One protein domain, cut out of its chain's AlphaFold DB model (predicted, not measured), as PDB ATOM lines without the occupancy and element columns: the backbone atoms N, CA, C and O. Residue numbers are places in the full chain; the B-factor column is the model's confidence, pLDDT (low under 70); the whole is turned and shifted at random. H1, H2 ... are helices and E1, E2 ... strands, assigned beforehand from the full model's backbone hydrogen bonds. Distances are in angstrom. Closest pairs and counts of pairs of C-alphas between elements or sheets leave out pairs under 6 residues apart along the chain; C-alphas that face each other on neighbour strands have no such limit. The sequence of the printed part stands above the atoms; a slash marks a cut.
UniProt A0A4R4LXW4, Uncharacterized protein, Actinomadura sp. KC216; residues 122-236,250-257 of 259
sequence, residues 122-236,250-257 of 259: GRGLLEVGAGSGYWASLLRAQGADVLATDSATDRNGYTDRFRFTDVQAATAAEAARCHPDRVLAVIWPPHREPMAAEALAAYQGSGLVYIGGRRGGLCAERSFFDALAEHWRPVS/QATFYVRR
ATOM      1  N   GLY A 122      42.698  40.621  15.185       94.81
ATOM      2  CA  GLY A 122      43.996  41.098  14.699       94.81
ATOM      3  C   GLY A 122      45.165  40.115  14.849       94.81
ATOM      4  O   GLY A 122      46.245  40.394  14.341       94.81
ATOM      5  N   ARG A 123      44.979  38.962  15.507       97.56
ATOM      6  CA  ARG A 123      46.006  37.906  15.560       97.56
ATOM      7  C   ARG A 123      46.119  37.189  14.218       97.56
ATOM      8  O   ARG A 123      45.114  36.982  13.541       97.56
ATOM      9  N   GLY A 124      47.325  36.736  13.885       98.50
ATOM     10  CA  GLY A 124      47.525  35.842  12.750       98.50
ATOM     11  C   GLY A 124      46.847  34.484  12.963       98.50
ATOM     12  O   GLY A 124      46.634  34.048  14.097       98.50
ATOM     13  N   LEU A 125      46.528  33.803  11.869       98.81
ATOM     14  CA  LEU A 125      46.015  32.435  11.842       98.81
ATOM     15  C   LEU A 125      47.108  31.487  11.329       98.81
ATOM     16  O   LEU A 125      47.814  31.817  10.376       98.81
ATOM     17  N   LEU A 126      47.241  30.316  11.948       98.88
ATOM     18  CA  LEU A 126      47.985  29.174  11.422       98.88
ATOM     19  C   LEU A 126      46.979  28.094  11.005       98.88
ATOM     20  O   LEU A 126      46.384  27.467  11.873       98.88
ATOM     21  N   GLU A 127      46.802  27.849   9.711       98.75
ATOM     22  CA  GLU A 127      46.009  26.728   9.190       98.75
ATOM     23  C   GLU A 127      46.924  25.524   8.943       98.75
ATOM     24  O   GLU A 127      47.755  25.562   8.038       98.75
ATOM     25  N   VAL A 128      46.776  24.460   9.740       98.56
ATOM     26  CA  VAL A 128      47.510  23.197   9.542       98.56
ATOM     27  C   VAL A 128      46.667  22.197   8.754       98.56
ATOM     28  O   VAL A 128      45.461  22.087   8.980       98.56
ATOM     29  N   GLY A 129      47.299  21.446   7.850       97.00
ATOM     30  CA  GLY A 129      46.574  20.564   6.928       97.00
ATOM     31  C   GLY A 129      45.723  21.355   5.932       97.00
ATOM     32  O   GLY A 129      44.604  20.959   5.616       97.00
ATOM     33  N   ALA A 130      46.224  22.515   5.492       96.50
ATOM     34  CA  ALA A 130      45.477  23.469   4.671       96.50
ATOM     35  C   ALA A 130      45.171  22.957   3.249       96.50
ATOM     36  O   ALA A 130      44.392  23.563   2.507       96.50
ATOM     37  N   GLY A 131      45.814  21.868   2.830       94.81
ATOM     38  CA  GLY A 131      45.666  21.252   1.527       94.81
ATOM     39  C   GLY A 131      45.967  22.194   0.367       94.81
ATOM     40  O   GLY A 131      47.107  22.604   0.147       94.81
ATOM     41  N   SER A 132      44.940  22.547  -0.402       92.25
ATOM     42  CA  SER A 132      45.035  23.514  -1.502       92.25
ATOM     43  C   SER A 132      45.157  24.977  -1.041       92.25
ATOM     44  O   SER A 132      45.384  25.863  -1.872       92.25
ATOM     45  N   GLY A 133      44.981  25.247   0.257       94.19
ATOM     46  CA  GLY A 133      44.980  26.585   0.844       94.19
ATOM     47  C   GLY A 133      43.684  27.362   0.599       94.19
ATOM     48  O   GLY A 133      43.703  28.590   0.571       94.19
ATOM     49  N   TYR A 134      42.557  26.678   0.380       93.25
ATOM     50  CA  TYR A 134      41.277  27.329   0.083       93.25
ATOM     51  C   TYR A 134      40.854  28.349   1.155       93.25
ATOM     52  O   TYR A 134      40.674  29.525   0.832       93.25
ATOM     53  N   TRP A 135      40.754  27.948   2.429       95.44
ATOM     54  CA  TRP A 135      40.368  28.859   3.515       95.44
ATOM     55  C   TRP A 135      41.386  29.987   3.702       95.44
ATOM     56  O   TRP A 135      40.990  31.155   3.750       95.44
ATOM     57  N   ALA A 136      42.683  29.666   3.708       96.75
ATOM     58  CA  ALA A 136      43.746  30.664   3.718       96.75
ATOM     59  C   ALA A 136      43.608  31.704   2.602       96.75
ATOM     60  O   ALA A 136      43.730  32.895   2.875       96.75
ATOM     61  N   SER A 137      43.322  31.292   1.364       95.00
ATOM     62  CA  SER A 137      43.175  32.222   0.237       95.00
ATOM     63  C   SER A 137      42.036  33.223   0.456       95.00
ATOM     64  O   SER A 137      42.207  34.418   0.214       95.00
ATOM     65  N   LEU A 138      40.905  32.756   0.991       94.12
ATOM     66  CA  LEU A 138      39.726  33.584   1.226       94.12
ATOM     67  C   LEU A 138      39.928  34.569   2.373       94.12
ATOM     68  O   LEU A 138      39.564  35.736   2.258       94.12
ATOM     69  N   LEU A 139      40.534  34.112   3.466       95.81
ATOM     70  CA  LEU A 139      40.849  34.957   4.614       95.81
ATOM     71  C   LEU A 139      41.927  35.993   4.267       95.81
ATOM     72  O   LEU A 139      41.793  37.162   4.626       95.81
ATOM     73  N   ARG A 140      42.955  35.607   3.496       96.69
ATOM     74  CA  ARG A 140      43.970  36.540   2.972       96.69
ATOM     75  C   ARG A 140      43.345  37.600   2.065       96.69
ATOM     76  O   ARG A 140      43.702  38.767   2.175       96.69
ATOM     77  N   ALA A 141      42.373  37.230   1.228       93.44
ATOM     78  CA  ALA A 141      41.631  38.188   0.404       93.44
ATOM     79  C   ALA A 141      40.803  39.195   1.233       93.44
ATOM     80  O   ALA A 141      40.490  40.275   0.738       93.44
ATOM     81  N   GLN A 142      40.487  38.877   2.495       92.75
ATOM     82  CA  GLN A 142      39.888  39.803   3.466       92.75
ATOM     83  C   GLN A 142      40.928  40.572   4.308       92.75
ATOM     84  O   GLN A 142      40.555  41.331   5.199       92.75
ATOM     85  N   GLY A 143      42.224  40.390   4.038       96.06
ATOM     86  CA  GLY A 143      43.317  41.061   4.745       96.06
ATOM     87  C   GLY A 143      43.792  40.359   6.022       96.06
ATOM     88  O   GLY A 143      44.593  40.938   6.753       96.06
ATOM     89  N   ALA A 144      43.337  39.135   6.313       97.50
ATOM     90  CA  ALA A 144      43.842  38.382   7.459       97.50
ATOM     91  C   ALA A 144      45.271  37.863   7.211       97.50
ATOM     92  O   ALA A 144      45.579  37.336   6.140       97.50
ATOM     93  N   ASP A 145      46.127  37.942   8.232       98.25
ATOM     94  CA  ASP A 145      47.441  37.294   8.232       98.25
ATOM     95  C   ASP A 145      47.269  35.785   8.460       98.25
ATOM     96  O   ASP A 145      47.085  35.331   9.590       98.25
ATOM     97  N   VAL A 146      47.316  35.002   7.380       98.69
ATOM     98  CA  VAL A 146      47.214  33.540   7.441       98.69
ATOM     99  C   VAL A 146      48.520  32.893   7.008       98.69
ATOM    100  O   VAL A 146      48.972  33.088   5.879       98.69
ATOM    101  N   LEU A 147      49.066  32.040   7.869       98.69
ATOM    102  CA  LEU A 147      50.091  31.060   7.540       98.69
ATOM    103  C   LEU A 147      49.403  29.715   7.296       98.69
ATOM    104  O   LEU A 147      48.796  29.160   8.203       98.69
ATOM    105  N   ALA A 148      49.484  29.206   6.072       98.44
ATOM    106  CA  ALA A 148      48.930  27.908   5.709       98.44
ATOM    107  C   ALA A 148      50.066  26.891   5.602       98.44
ATOM    108  O   ALA A 148      51.052  27.162   4.909       98.44
ATOM    109  N   THR A 149      49.919  25.731   6.241       98.31
ATOM    110  CA  THR A 149      50.887  24.633   6.170       98.31
ATOM    111  C   THR A 149      50.217  23.298   5.867       98.31
ATOM    112  O   THR A 149      49.084  23.037   6.272       98.31
ATOM    113  N   ASP A 150      50.935  22.424   5.174       97.31
ATOM    114  CA  ASP A 150      50.514  21.050   4.900       97.31
ATOM    115  C   ASP A 150      51.755  20.157   4.749       97.31
ATOM    116  O   ASP A 150      52.797  20.622   4.283       97.31
ATOM    117  N   SER A 151      51.667  18.887   5.146       93.56
ATOM    118  CA  SER A 151      52.771  17.929   4.996       93.56
ATOM    119  C   SER A 151      52.920  17.429   3.554       93.56
ATOM    120  O   SER A 151      53.989  16.944   3.185       93.56
ATOM    121  N   ALA A 152      51.877  17.572   2.729       87.62
ATOM    122  CA  ALA A 152      51.844  17.172   1.329       87.62
ATOM    123  C   ALA A 152      51.361  18.334   0.441       87.62
ATOM    124  O   ALA A 152      50.187  18.444   0.085       87.62
ATOM    125  N   THR A 153      52.290  19.204   0.032       78.06
ATOM    126  CA  THR A 153      51.960  20.452  -0.678       78.06
ATOM    127  C   THR A 153      51.565  20.288  -2.146       78.06
ATOM    128  O   THR A 153      50.902  21.185  -2.662       78.06
ATOM    129  N   ASP A 154      51.933  19.187  -2.806       71.81
ATOM    130  CA  ASP A 154      51.702  19.001  -4.249       71.81
ATOM    131  C   ASP A 154      50.387  18.272  -4.549       71.81
ATOM    132  O   ASP A 154      49.479  18.806  -5.187       71.81
ATOM    133  N   ARG A 155      50.285  17.011  -4.112       71.12
ATOM    134  CA  ARG A 155      49.103  16.158  -4.295       71.12
ATOM    135  C   ARG A 155      48.849  15.353  -3.031       71.12
ATOM    136  O   ARG A 155      49.244  14.198  -2.933       71.12
ATOM    137  N   ASN A 156      48.128  15.950  -2.090       77.75
ATOM    138  CA  ASN A 156      47.682  15.256  -0.880       77.75
ATOM    139  C   ASN A 156      46.554  14.229  -1.132       77.75
ATOM    140  O   ASN A 156      46.132  13.549  -0.208       77.75
ATOM    141  N   GLY A 157      46.015  14.137  -2.357       81.00
ATOM    142  CA  GLY A 157      44.901  13.245  -2.715       81.00
ATOM    143  C   GLY A 157      43.521  13.679  -2.195       81.00
ATOM    144  O   GLY A 157      42.505  13.161  -2.662       81.00
ATOM    145  N   TYR A 158      43.469  14.665  -1.298       81.12
ATOM    146  CA  TYR A 158      42.256  15.181  -0.662       81.12
ATOM    147  C   TYR A 158      41.739  16.478  -1.306       81.12
ATOM    148  O   TYR A 158      40.526  16.652  -1.400       81.12
ATOM    149  N   THR A 159      42.640  17.363  -1.743       79.94
ATOM    150  CA  THR A 159      42.404  18.688  -2.359       79.94
ATOM    151  C   THR A 159      43.435  18.941  -3.473       79.94
ATOM    152  O   THR A 159      44.250  19.855  -3.419       79.94
ATOM    153  N   ASP A 160      43.449  18.076  -4.489       81.69
ATOM    154  CA  ASP A 160      44.563  17.925  -5.439       81.69
ATOM    155  C   ASP A 160      44.279  18.429  -6.870       81.69
ATOM    156  O   ASP A 160      45.034  18.125  -7.804       81.69
ATOM    157  N   ARG A 161      43.163  19.141  -7.084       82.44
ATOM    158  CA  ARG A 161      42.772  19.625  -8.424       82.44
ATOM    159  C   ARG A 161      43.168  21.068  -8.695       82.44
ATOM    160  O   ARG A 161      43.349  21.413  -9.860       82.44
ATOM    161  N   PHE A 162      43.275  21.890  -7.658       80.38
ATOM    162  CA  PHE A 162      43.601  23.305  -7.777       80.38
ATOM    163  C   PHE A 162      44.370  23.775  -6.545       80.38
ATOM    164  O   PHE A 162      44.122  23.285  -5.446       80.38
ATOM    165  N   ARG A 163      45.281  24.733  -6.726       87.56
ATOM    166  CA  ARG A 163      46.017  25.377  -5.638       87.56
ATOM    167  C   ARG A 163      45.556  26.826  -5.531       87.56
ATOM    168  O   ARG A 163      45.719  27.577  -6.486       87.56
ATOM    169  N   PHE A 164      44.970  27.209  -4.399       89.75
ATOM    170  CA  PHE A 164      44.398  28.553  -4.227       89.75
ATOM    171  C   PHE A 164      45.425  29.583  -3.788       89.75
ATOM    172  O   PHE A 164      45.283  30.765  -4.087       89.75
ATOM    173  N   THR A 165      46.431  29.159  -3.031       93.25
ATOM    174  CA  THR A 165      47.447  30.059  -2.493       93.25
ATOM    175  C   THR A 165      48.678  29.272  -2.051       93.25
ATOM    176  O   THR A 165      48.695  28.038  -2.093       93.25
ATOM    177  N   ASP A 166      49.708  29.978  -1.603       94.88
ATOM    178  CA  ASP A 166      50.908  29.355  -1.064       94.88
ATOM    179  C   ASP A 166      50.607  28.681   0.280       94.88
ATOM    180  O   ASP A 166      50.079  29.310   1.209       94.88
ATOM    181  N   VAL A 167      50.966  27.400   0.370       96.56
ATOM    182  CA  VAL A 167      50.925  26.568   1.578       96.56
ATOM    183  C   VAL A 167      52.324  26.005   1.770       96.56
ATOM    184  O   VAL A 167      52.861  25.362   0.864       96.56
ATOM    185  N   GLN A 168      52.919  26.289   2.922       96.88
ATOM    186  CA  GLN A 168      54.283  25.890   3.240       96.88
ATOM    187  C   GLN A 168      54.330  24.417   3.648       96.88
ATOM    188  O   GLN A 168      53.425  23.916   4.317       96.88
ATOM    189  N   ALA A 169      55.398  23.730   3.255       96.75
ATOM    190  CA  ALA A 169      55.626  22.355   3.668       96.75
ATOM    191  C   ALA A 169      56.031  22.325   5.147       96.75
ATOM    192  O   ALA A 169      57.105  22.806   5.504       96.75
ATOM    193  N   ALA A 170      55.167  21.780   5.999       97.38
ATOM    194  CA  ALA A 170      55.464  21.516   7.403       97.38
ATOM    195  C   ALA A 170      54.467  20.499   7.958       97.38
ATOM    196  O   ALA A 170      53.289  20.499   7.582       97.38
ATOM    197  N   THR A 171      54.908  19.663   8.898       97.69
ATOM    198  CA  THR A 171      53.954  18.853   9.661       97.69
ATOM    199  C   THR A 171      53.105  19.746  10.564       97.69
ATOM    200  O   THR A 171      53.504  20.843  10.971       97.69
ATOM    201  N   ALA A 172      51.915  19.259  10.914       97.94
ATOM    202  CA  ALA A 172      50.988  20.009  11.746       97.94
ATOM    203  C   ALA A 172      51.567  20.295  13.149       97.94
ATOM    204  O   ALA A 172      51.404  21.398  13.667       97.94
ATOM    205  N   ALA A 173      52.313  19.344  13.728       98.50
ATOM    206  CA  ALA A 173      53.007  19.521  15.005       98.50
ATOM    207  C   ALA A 173      54.139  20.556  14.941       98.50
ATOM    208  O   ALA A 173      54.248  21.405  15.826       98.50
ATOM    209  N   GLU A 174      54.986  20.507  13.906       98.50
ATOM    210  CA  GLU A 174      56.093  21.458  13.747       98.50
ATOM    211  C   GLU A 174      55.580  22.889  13.612       98.50
ATOM    212  O   GLU A 174      56.040  23.772  14.339       98.50
ATOM    213  N   ALA A 175      54.596  23.108  12.738       98.50
ATOM    214  CA  ALA A 175      54.008  24.424  12.536       98.50
ATOM    215  C   ALA A 175      53.341  24.942  13.822       98.50
ATOM    216  O   ALA A 175      53.596  26.070  14.247       98.50
ATOM    217  N   ALA A 176      52.548  24.099  14.493       98.69
ATOM    218  CA  ALA A 176      51.869  24.461  15.734       98.69
ATOM    219  C   ALA A 176      52.841  24.823  16.871       98.69
ATOM    220  O   ALA A 176      52.577  25.750  17.639       98.69
ATOM    221  N   ARG A 177      53.982  24.129  16.966       98.62
ATOM    222  CA  ARG A 177      55.040  24.424  17.944       98.62
ATOM    223  C   ARG A 177      55.739  25.756  17.665       98.62
ATOM    224  O   ARG A 177      56.098  26.456  18.608       98.62
ATOM    225  N   CYS A 178      55.964  26.086  16.395       98.50
ATOM    226  CA  CYS A 178      56.709  27.280  15.989       98.50
ATOM    227  C   CYS A 178      55.881  28.574  16.020       98.50
ATOM    228  O   CYS A 178      56.470  29.650  16.074       98.50
ATOM    229  N   HIS A 179      54.546  28.484  16.012       98.44
ATOM    230  CA  HIS A 179      53.659  29.653  15.934       98.44
ATOM    231  C   HIS A 179      52.592  29.699  17.046       98.44
ATOM    232  O   HIS A 179      51.391  29.739  16.754       98.44
ATOM    233  N   PRO A 180      52.981  29.695  18.338       97.81
ATOM    234  CA  PRO A 180      52.032  29.784  19.451       97.81
ATOM    235  C   PRO A 180      51.345  31.160  19.562       97.81
ATOM    236  O   PRO A 180      50.328  31.285  20.242       97.81
ATOM    237  N   ASP A 181      51.890  32.186  18.910       97.94
ATOM    238  CA  ASP A 181      51.358  33.550  18.832       97.94
ATOM    239  C   ASP A 181      50.123  33.666  17.920       97.94
ATOM    240  O   ASP A 181      49.282  34.551  18.107       97.94
ATOM    241  N   ARG A 182      49.982  32.745  16.961       98.56
ATOM    242  CA  ARG A 182      48.857  32.679  16.020       98.56
ATOM    243  C   ARG A 182      47.719  31.851  16.588       98.56
ATOM    244  O   ARG A 182      47.949  30.930  17.365       98.56
ATOM    245  N   VAL A 183      46.486  32.126  16.170       98.81
ATOM    246  CA  VAL A 183      45.348  31.218  16.387       98.81
ATOM    247  C   VAL A 183      45.548  29.971  15.527       98.81
ATOM    248  O   VAL A 183      45.734  30.088  14.318       98.81
ATOM    249  N   LEU A 184      45.472  28.783  16.126       98.88
ATOM    250  CA  LEU A 184      45.532  27.521  15.385       98.88
ATOM    251  C   LEU A 184      44.189  27.248  14.688       98.88
ATOM    252  O   LEU A 184      43.140  27.290  15.324       98.88
ATOM    253  N   ALA A 185      44.214  26.934  13.400       98.81
ATOM    254  CA  ALA A 185      43.088  26.453  12.612       98.81
ATOM    255  C   ALA A 185      43.297  24.988  12.232       98.81
ATOM    256  O   ALA A 185      44.277  24.636  11.580       98.81
ATOM    257  N   VAL A 186      42.327  24.155  12.610       98.56
ATOM    258  CA  VAL A 186      42.216  22.754  12.201       98.56
ATOM    259  C   VAL A 186      40.894  22.601  11.452       98.56
ATOM    260  O   VAL A 186      39.820  22.560  12.060       98.56
ATOM    261  N   ILE A 187      40.960  22.565  10.121       97.62
ATOM    262  CA  ILE A 187      39.782  22.588   9.246       97.62
ATOM    263  C   ILE A 187      39.664  21.249   8.519       97.62
ATOM    264  O   ILE A 187      40.517  20.888   7.722       97.62
ATOM    265  N   TRP A 188      38.597  20.516   8.827       96.56
ATOM    266  CA  TRP A 188      38.251  19.193   8.307       96.56
ATOM    267  C   TRP A 188      39.455  18.228   8.257       96.56
ATOM    268  O   TRP A 188      39.832  17.751   7.187       96.56
ATOM    269  N   PRO A 189      40.098  17.950   9.409       96.81
ATOM    270  CA  PRO A 189      41.301  17.125   9.451       96.81
ATOM    271  C   PRO A 189      41.006  15.672   9.040       96.81
ATOM    272  O   PRO A 189      39.891  15.194   9.291       96.81
ATOM    273  N   PRO A 190      41.999  14.937   8.499       94.25
ATOM    274  CA  PRO A 190      41.801  13.566   8.042       94.25
ATOM    275  C   PRO A 190      41.236  12.641   9.132       94.25
ATOM    276  O   PRO A 190      41.528  12.769  10.325       94.25
ATOM    277  N   HIS A 191      40.370  11.718   8.718       94.62
ATOM    278  CA  HIS A 191      39.655  10.810   9.612       94.62
ATOM    279  C   HIS A 191      40.593   9.748  10.191       94.62
ATOM    280  O   HIS A 191      41.210   9.005   9.435       94.62
ATOM    281  N   ARG A 192      40.612   9.597  11.524       91.69
ATOM    282  CA  ARG A 192      41.436   8.593  12.235       91.69
ATOM    283  C   ARG A 192      42.942   8.711  11.970       91.69
ATOM    284  O   ARG A 192      43.661   7.731  12.134       91.69
ATOM    285  N   GLU A 193      43.405   9.895  11.597       93.56
ATOM    286  CA  GLU A 193      44.828  10.201  11.470       93.56
ATOM    287  C   GLU A 193      45.283  11.137  12.602       93.56
ATOM    288  O   GLU A 193      44.481  11.947  13.091       93.56
ATOM    289  N   PRO A 194      46.562  11.066  13.013       96.25
ATOM    290  CA  PRO A 194      47.048  11.756  14.205       96.25
ATOM    291  C   PRO A 194      47.269  13.262  14.012       96.25
ATOM    292  O   PRO A 194      47.390  13.986  14.996       96.25
ATOM    293  N   MET A 195      47.243  13.769  12.772       97.56
ATOM    294  CA  MET A 195      47.575  15.158  12.414       97.56
ATOM    295  C   MET A 195      46.958  16.215  13.349       97.56
ATOM    296  O   MET A 195      47.647  17.119  13.822       97.56
ATOM    297  N   ALA A 196      45.653  16.119  13.625       98.19
ATOM    298  CA  ALA A 196      44.957  17.085  14.475       98.19
ATOM    299  C   ALA A 196      45.357  16.965  15.955       98.19
ATOM    300  O   ALA A 196      45.481  17.980  16.643       98.19
ATOM    301  N   ALA A 197      45.553  15.738  16.445       98.31
ATOM    302  CA  ALA A 197      45.961  15.479  17.822       98.31
ATOM    303  C   ALA A 197      47.406  15.937  18.064       98.31
ATOM    304  O   ALA A 197      47.678  16.616  19.052       98.31
ATOM    305  N   GLU A 198      48.304  15.644  17.124       98.44
ATOM    306  CA  GLU A 198      49.705  16.067  17.141       98.44
ATOM    307  C   GLU A 198      49.845  17.593  17.110       98.44
ATOM    308  O   GLU A 198      50.584  18.160  17.918       98.44
ATOM    309  N   ALA A 199      49.086  18.277  16.245       98.62
ATOM    310  CA  ALA A 199      49.034  19.738  16.237       98.62
ATOM    311  C   ALA A 199      48.572  20.296  17.585       98.62
ATOM    312  O   ALA A 199      49.209  21.195  18.134       98.62
ATOM    313  N   LEU A 200      47.482  19.755  18.140       98.31
ATOM    314  CA  LEU A 200      46.913  20.254  19.390       98.31
ATOM    315  C   LEU A 200      47.838  20.017  20.594       98.31
ATOM    316  O   LEU A 200      47.906  20.874  21.476       98.31
ATOM    317  N   ALA A 201      48.556  18.892  20.614       98.31
ATOM    318  CA  ALA A 201      49.541  18.562  21.643       98.31
ATOM    319  C   ALA A 201      50.785  19.466  21.574       98.31
ATOM    320  O   ALA A 201      51.308  19.881  22.609       98.31
ATOM    321  N   ALA A 202      51.246  19.800  20.366       98.44
ATOM    322  CA  ALA A 202      52.404  20.668  20.157       98.44
ATOM    323  C   ALA A 202      52.091  22.160  20.373       98.44
ATOM    324  O   ALA A 202      52.967  22.935  20.766       98.44
ATOM    325  N   TYR A 203      50.848  22.573  20.124       98.62
ATOM    326  CA  TYR A 203      50.425  23.965  20.195       98.62
ATOM    327  C   TYR A 203      50.412  24.489  21.634       98.62
ATOM    328  O   TYR A 203      49.720  23.944  22.496       98.62
ATOM    329  N   GLN A 204      51.097  25.610  21.876       97.81
ATOM    330  CA  GLN A 204      51.125  26.301  23.178       97.81
ATOM    331  C   GLN A 204      50.298  27.598  23.201       97.81
ATOM    332  O   GLN A 204      50.174  28.236  24.243       97.81
ATOM    333  N   GLY A 205      49.694  27.987  22.074       97.56
ATOM    334  CA  GLY A 205      48.874  29.194  21.994       97.56
ATOM    335  C   GLY A 205      47.494  29.050  22.641       97.56
ATOM    336  O   GLY A 205      47.112  27.988  23.144       97.56
ATOM    337  N   SER A 206      46.728  30.141  22.649       97.12
ATOM    338  CA  SER A 206      45.493  30.263  23.440       97.12
ATOM    339  C   SER A 206      44.194  30.163  22.640       97.12
ATOM    340  O   SER A 206      43.132  30.020  23.248       97.12
ATOM    341  N   GLY A 207      44.249  30.249  21.306       98.50
ATOM    342  CA  GLY A 207      43.074  30.269  20.434       98.50
ATOM    343  C   GLY A 207      43.095  29.137  19.415       98.50
ATOM    344  O   GLY A 207      44.097  28.936  18.739       98.50
ATOM    345  N   LEU A 208      41.976  28.433  19.283       98.75
ATOM    346  CA  LEU A 208      41.798  27.352  18.319       98.75
ATOM    347  C   LEU A 208      40.486  27.562  17.562       98.75
ATOM    348  O   LEU A 208      39.440  27.741  18.183       98.75
ATOM    349  N   VAL A 209      40.513  27.469  16.239       98.62
ATOM    350  CA  VAL A 209      39.314  27.241  15.432       98.62
ATOM    351  C   VAL A 209      39.321  25.806  14.923       98.62
ATOM    352  O   VAL A 209      40.299  25.331  14.347       98.62
ATOM    353  N   TYR A 210      38.213  25.112  15.153       98.50
ATOM    354  CA  TYR A 210      37.963  23.790  14.603       98.50
ATOM    355  C   TYR A 210      36.717  23.839  13.729       98.50
ATOM    356  O   TYR A 210      35.664  24.321  14.165       98.50
ATOM    357  N   ILE A 211      36.848  23.350  12.496       97.62
ATOM    358  CA  ILE A 211      35.739  23.202  11.555       97.62
ATOM    359  C   ILE A 211      35.661  21.734  11.160       97.62
ATOM    360  O   ILE A 211      36.548  21.235  10.482       97.62
ATOM    361  N   GLY A 212      34.621  21.027  11.585       96.50
ATOM    362  CA  GLY A 212      34.478  19.602  11.297       96.50
ATOM    363  C   GLY A 212      33.408  18.935  12.146       96.50
ATOM    364  O   GLY A 212      32.721  19.596  12.934       96.50
ATOM    365  N   GLY A 213      33.252  17.630  11.939       94.50
ATOM    366  CA  GLY A 213      32.258  16.811  12.620       94.50
ATOM    367  C   GLY A 213      32.560  16.587  14.103       94.50
ATOM    368  O   GLY A 213      33.633  16.899  14.618       94.50
ATOM    369  N   ARG A 214      31.598  16.023  14.832       93.12
ATOM    370  CA  ARG A 214      31.789  15.714  16.261       93.12
ATOM    371  C   ARG A 214      32.668  14.473  16.471       93.12
ATOM    372  O   ARG A 214      32.941  13.711  15.544       93.12
ATOM    373  N   ARG A 215      33.028  14.205  17.733       93.94
ATOM    374  CA  ARG A 215      33.683  12.953  18.151       93.94
ATOM    375  C   ARG A 215      32.938  11.732  17.599       93.94
ATOM    376  O   ARG A 215      31.747  11.569  17.848       93.94
ATOM    377  N   GLY A 216      33.662  10.856  16.901       89.88
ATOM    378  CA  GLY A 216      33.100   9.664  16.251       89.88
ATOM    379  C   GLY A 216      32.542   9.903  14.843       89.88
ATOM    380  O   GLY A 216      32.074   8.949  14.228       89.88
ATOM    381  N   GLY A 217      32.596  11.141  14.340       90.81
ATOM    382  CA  GLY A 217      32.350  11.484  12.941       90.81
ATOM    383  C   GLY A 217      33.558  11.198  12.043       90.81
ATOM    384  O   GLY A 217      34.425  10.396  12.382       90.81
ATOM    385  N   LEU A 218      33.619  11.874  10.893       92.81
ATOM    386  CA  LEU A 218      34.651  11.663   9.866       92.81
ATOM    387  C   LEU A 218      35.855  12.614   9.965       92.81
ATOM    388  O   LEU A 218      36.597  12.749   9.001       92.81
ATOM    389  N   CYS A 219      36.059  13.286  11.096       95.19
ATOM    390  CA  CYS A 219      37.162  14.232  11.259       95.19
ATOM    391  C   CYS A 219      38.014  13.856  12.466       95.19
ATOM    392  O   CYS A 219      37.458  13.599  13.533       95.19
ATOM    393  N   ALA A 220      39.339  13.918  12.303       96.38
ATOM    394  CA  ALA A 220      40.332  13.631  13.338       96.38
ATOM    395  C   ALA A 220      40.204  12.225  13.957       96.38
ATOM    396  O   ALA A 220      39.378  11.391  13.570       96.38
ATOM    397  N   GLU A 221      41.069  11.945  14.924       95.81
ATOM    398  CA  GLU A 221      41.010  10.754  15.757       95.81
ATOM    399  C   GLU A 221      40.458  11.043  17.163       95.81
ATOM    400  O   GLU A 221      40.177  12.179  17.548       95.81
ATOM    401  N   ARG A 222      40.278   9.983  17.956       96.44
ATOM    402  CA  ARG A 222      39.649  10.056  19.280       96.44
ATOM    403  C   ARG A 222      40.428  10.932  20.272       96.44
ATOM    404  O   ARG A 222      39.783  11.651  21.037       96.44
ATOM    405  N   SER A 223      41.758  10.864  20.247       96.94
ATOM    406  CA  SER A 223      42.672  11.597  21.140       96.94
ATOM    407  C   SER A 223      42.549  13.116  20.974       96.94
ATOM    408  O   SER A 223      42.525  13.833  21.969       96.94
ATOM    409  N   PHE A 224      42.356  13.608  19.742       98.38
ATOM    410  CA  PHE A 224      42.095  15.023  19.470       98.38
ATOM    411  C   PHE A 224      40.868  15.519  20.242       98.38
ATOM    412  O   PHE A 224      40.925  16.549  20.910       98.38
ATOM    413  N   PHE A 225      39.762  14.772  20.193       98.12
ATOM    414  CA  PHE A 225      38.537  15.159  20.893       98.12
ATOM    415  C   PHE A 225      38.646  15.025  22.413       98.12
ATOM    416  O   PHE A 225      37.998  15.796  23.119       98.12
ATOM    417  N   ASP A 226      39.439  14.074  22.915       97.62
ATOM    418  CA  ASP A 226      39.728  13.966  24.350       97.62
ATOM    419  C   ASP A 226      40.497  15.205  24.832       97.62
ATOM    420  O   ASP A 226      40.020  15.908  25.723       97.62
ATOM    421  N   ALA A 227      41.580  15.576  24.142       97.50
ATOM    422  CA  ALA A 227      42.346  16.788  24.440       97.50
ATOM    423  C   ALA A 227      41.513  18.077  24.285       97.50
ATOM    424  O   ALA A 227      41.627  19.001  25.097       97.50
ATOM    425  N   LEU A 228      40.645  18.152  23.270       97.75
ATOM    426  CA  LEU A 228      39.729  19.279  23.068       97.75
ATOM    427  C   LEU A 228      38.732  19.410  24.231       97.75
ATOM    428  O   LEU A 228      38.482  20.514  24.711       97.75
ATOM    429  N   ALA A 229      38.163  18.296  24.696       97.25
ATOM    430  CA  ALA A 229      37.221  18.292  25.813       97.25
ATOM    431  C   ALA A 229      37.898  18.634  27.149       97.25
ATOM    432  O   ALA A 229      37.293  19.316  27.983       97.25
ATOM    433  N   GLU A 230      39.136  18.182  27.339       97.38
ATOM    434  CA  GLU A 230      39.895  18.364  28.572       97.38
ATOM    435  C   GLU A 230      40.451  19.786  28.709       97.38
ATOM    436  O   GLU A 230      40.224  20.445  29.725       97.38
ATOM    437  N   HIS A 231      41.116  20.298  27.669       97.94
ATOM    438  CA  HIS A 231      41.943  21.506  27.771       97.94
ATOM    439  C   HIS A 231      41.345  22.747  27.109       97.94
ATOM    440  O   HIS A 231      41.891  23.841  27.264       97.94
ATOM    441  N   TRP A 232      40.229  22.623  26.389       98.44
ATOM    442  CA  TRP A 232      39.649  23.733  25.634       98.44
ATOM    443  C   TRP A 232      38.207  24.020  26.047       98.44
ATOM    444  O   TRP A 232      37.464  23.161  26.535       98.44
ATOM    445  N   ARG A 233      37.809  25.283  25.896       98.12
ATOM    446  CA  ARG A 233      36.445  25.759  26.133       98.12
ATOM    447  C   ARG A 233      35.913  26.406  24.853       98.12
ATOM    448  O   ARG A 233      36.515  27.379  24.400       98.12
ATOM    449  N   PRO A 234      34.791  25.933  24.285       97.88
ATOM    450  CA  PRO A 234      34.151  26.621  23.171       97.88
ATOM    451  C   PRO A 234      33.589  27.960  23.663       97.88
ATOM    452  O   PRO A 234      32.866  27.995  24.658       97.88
ATOM    453  N   VAL A 235      33.916  29.057  22.982       97.75
ATOM    454  CA  VAL A 235      33.448  30.410  23.357       97.75
ATOM    455  C   VAL A 235      32.628  31.086  22.269       97.75
ATOM    456  O   VAL A 235      31.941  32.067  22.535       97.75
ATOM    457  N   SER A 236      32.684  30.582  21.038       97.38
ATOM    458  CA  SER A 236      31.866  31.083  19.940       97.38
ATOM    459  C   SER A 236      31.674  30.001  18.889       97.38
ATOM    460  O   SER A 236      32.509  29.109  18.736       97.38
ATOM    461  N   GLN A 250      30.527  21.551  12.222       93.06
ATOM    462  CA  GLN A 250      30.353  22.877  12.812       93.06
ATOM    463  C   GLN A 250      31.669  23.641  12.795       93.06
ATOM    464  O   GLN A 250      32.730  23.048  12.961       93.06
ATOM    465  N   ALA A 251      31.582  24.965  12.701       95.75
ATOM    466  CA  ALA A 251      32.706  25.864  12.928       95.75
ATOM    467  C   ALA A 251      32.629  26.439  14.348       95.75
ATOM    468  O   ALA A 251      31.666  27.128  14.707       95.75
ATOM    469  N   THR A 252      33.628  26.124  15.173       97.81
ATOM    470  CA  THR A 252      33.678  26.519  16.586       97.81
ATOM    471  C   THR A 252      35.031  27.125  16.925       97.81
ATOM    472  O   THR A 252      36.078  26.591  16.564       97.81
ATOM    473  N   PHE A 253      34.994  28.243  17.645       98.56
ATOM    474  CA  PHE A 253      36.168  28.896  18.201       98.56
ATOM    475  C   PHE A 253      36.288  28.550  19.685       98.56
ATOM    476  O   PHE A 253      35.337  28.699  20.465       98.56
ATOM    477  N   TYR A 254      37.474  28.106  20.067       98.69
ATOM    478  CA  TYR A 254      37.834  27.659  21.396       98.69
ATOM    479  C   TYR A 254      38.927  28.548  21.974       98.69
ATOM    480  O   TYR A 254      39.798  29.051  21.263       98.69
ATOM    481  N   VAL A 255      38.901  28.680  23.295       98.31
ATOM    482  CA  VAL A 255      40.031  29.194  24.069       98.31
ATOM    483  C   VAL A 255      40.577  28.086  24.949       98.31
ATOM    484  O   VAL A 255      39.810  27.247  25.441       98.31
ATOM    485  N   ARG A 256      41.891  28.084  25.155       97.62
ATOM    486  CA  ARG A 256      42.515  27.180  26.118       97.62
ATOM    487  C   ARG A 256      41.971  27.486  27.514       97.62
ATOM    488  O   ARG A 256      41.760  28.651  27.864       97.62
ATOM    489  N   ARG A 257      41.691  26.450  28.299       96.75
ATOM    490  CA  ARG A 257      41.321  26.607  29.707       96.75
ATOM    491  C   ARG A 257      42.527  27.147  30.468       96.75
ATOM    492  O   ARG A 257      43.654  26.745  30.191       96.75
TER     493      ARG A 257
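What this domain is: This is residues 122 to 236 and 250 to 257 of the 259 residues of an uncharacterized protein of Actinomadura sp. KC216 (UniProt A0A4R4LXW4). One strongly twisted six-stranded sheet makes the core, with H2, H3 and H4 side by side in a row over one face and H1 alone over the other face, near the E2 edge. The long link of residues 151 to 171 lies at that same edge, where its residues 168 to 169 pair with residues 149 to 150 of E2, parallel. The printed part has 123 residues, with four named helices and six named strands in the order E1 H1 E2 H2 E3 H3 E4 H4 E5 E6; the class is mixed, helices and strands. The sheet is mixed, in the order E2 E1 E3 E4 E6 E5. The whole is compact, with a radius of gyration of the C-alphas of 13.2 A and spans of 36 by 32 by 25 A.

Where its parts are: E1, residues 125 to 128, begins at C-alpha 125 (46.015, 32.435, 11.842) and is 9.6 A long. H1 is residues 134 to 141, 10.9 A, and E2 residues 146 to 150, 13.2 A. H2 is residues 172 to 178, 10.2 A; E3 residues 183 to 187, 12.5 A; H3 residues 195 to 202, 10.7 A. E4 is residues 207 to 212, 16.5 A; H4 residues 222 to 231, 14.4 A; E5 residues 232 to 236, 12.1 A. E6, residues 250 to 256, is 18.5 A long and ends at C-alpha 256 (42.515, 27.180, 26.118).

How they stand to each other: E2 and E1 are parallel, with N 147 and O 125 2.8 A apart. E1 and E3 are parallel, N 185 to O 126 2.7 A, as are E3 and E4, N 209 to O 184 2.8 A. E6 is antiparallel to E4, N 254 to O 208 2.7 A, and to E5, N 233 to O 255 2.8 A. E1, H1, E2 and E3, H3, E4 are strand-helix-strand units, parallel neighbour strands with a helix between along the chain; E2, H2, E3 and E4, H4, E5 are split ones, with another strand between in the sheet. The four crossovers are right-handed. H1 is on the face opposite to the other helices, at a height over the sheet of 9.4 A. H2 and H3 touch, C-alphas 173 and 199 being closest at 4.2 A, at a shallow tilt of 24 degrees. H3 and H4 touch, closest at C-alphas 197 and 224, 4.2 A, at a shallow tilt of 34 degrees, only just short of steep. H1 and H2 are apart. Every O i to N i+4 pair is within hydrogen-bond range in H1, H2, H3 and H4.

The domain as a whole: The C-alphas of Arg 161 and Arg 257, the two farthest apart, are 38.8 A apart. Residues 237 to 249 are not printed; C-alphas 236 and 250 are 11.0 A apart across the cut. Of the links printed whole, E2 to H2 is long. The mean pLDDT of the printed part is 95.1, and no printed residue is under 70.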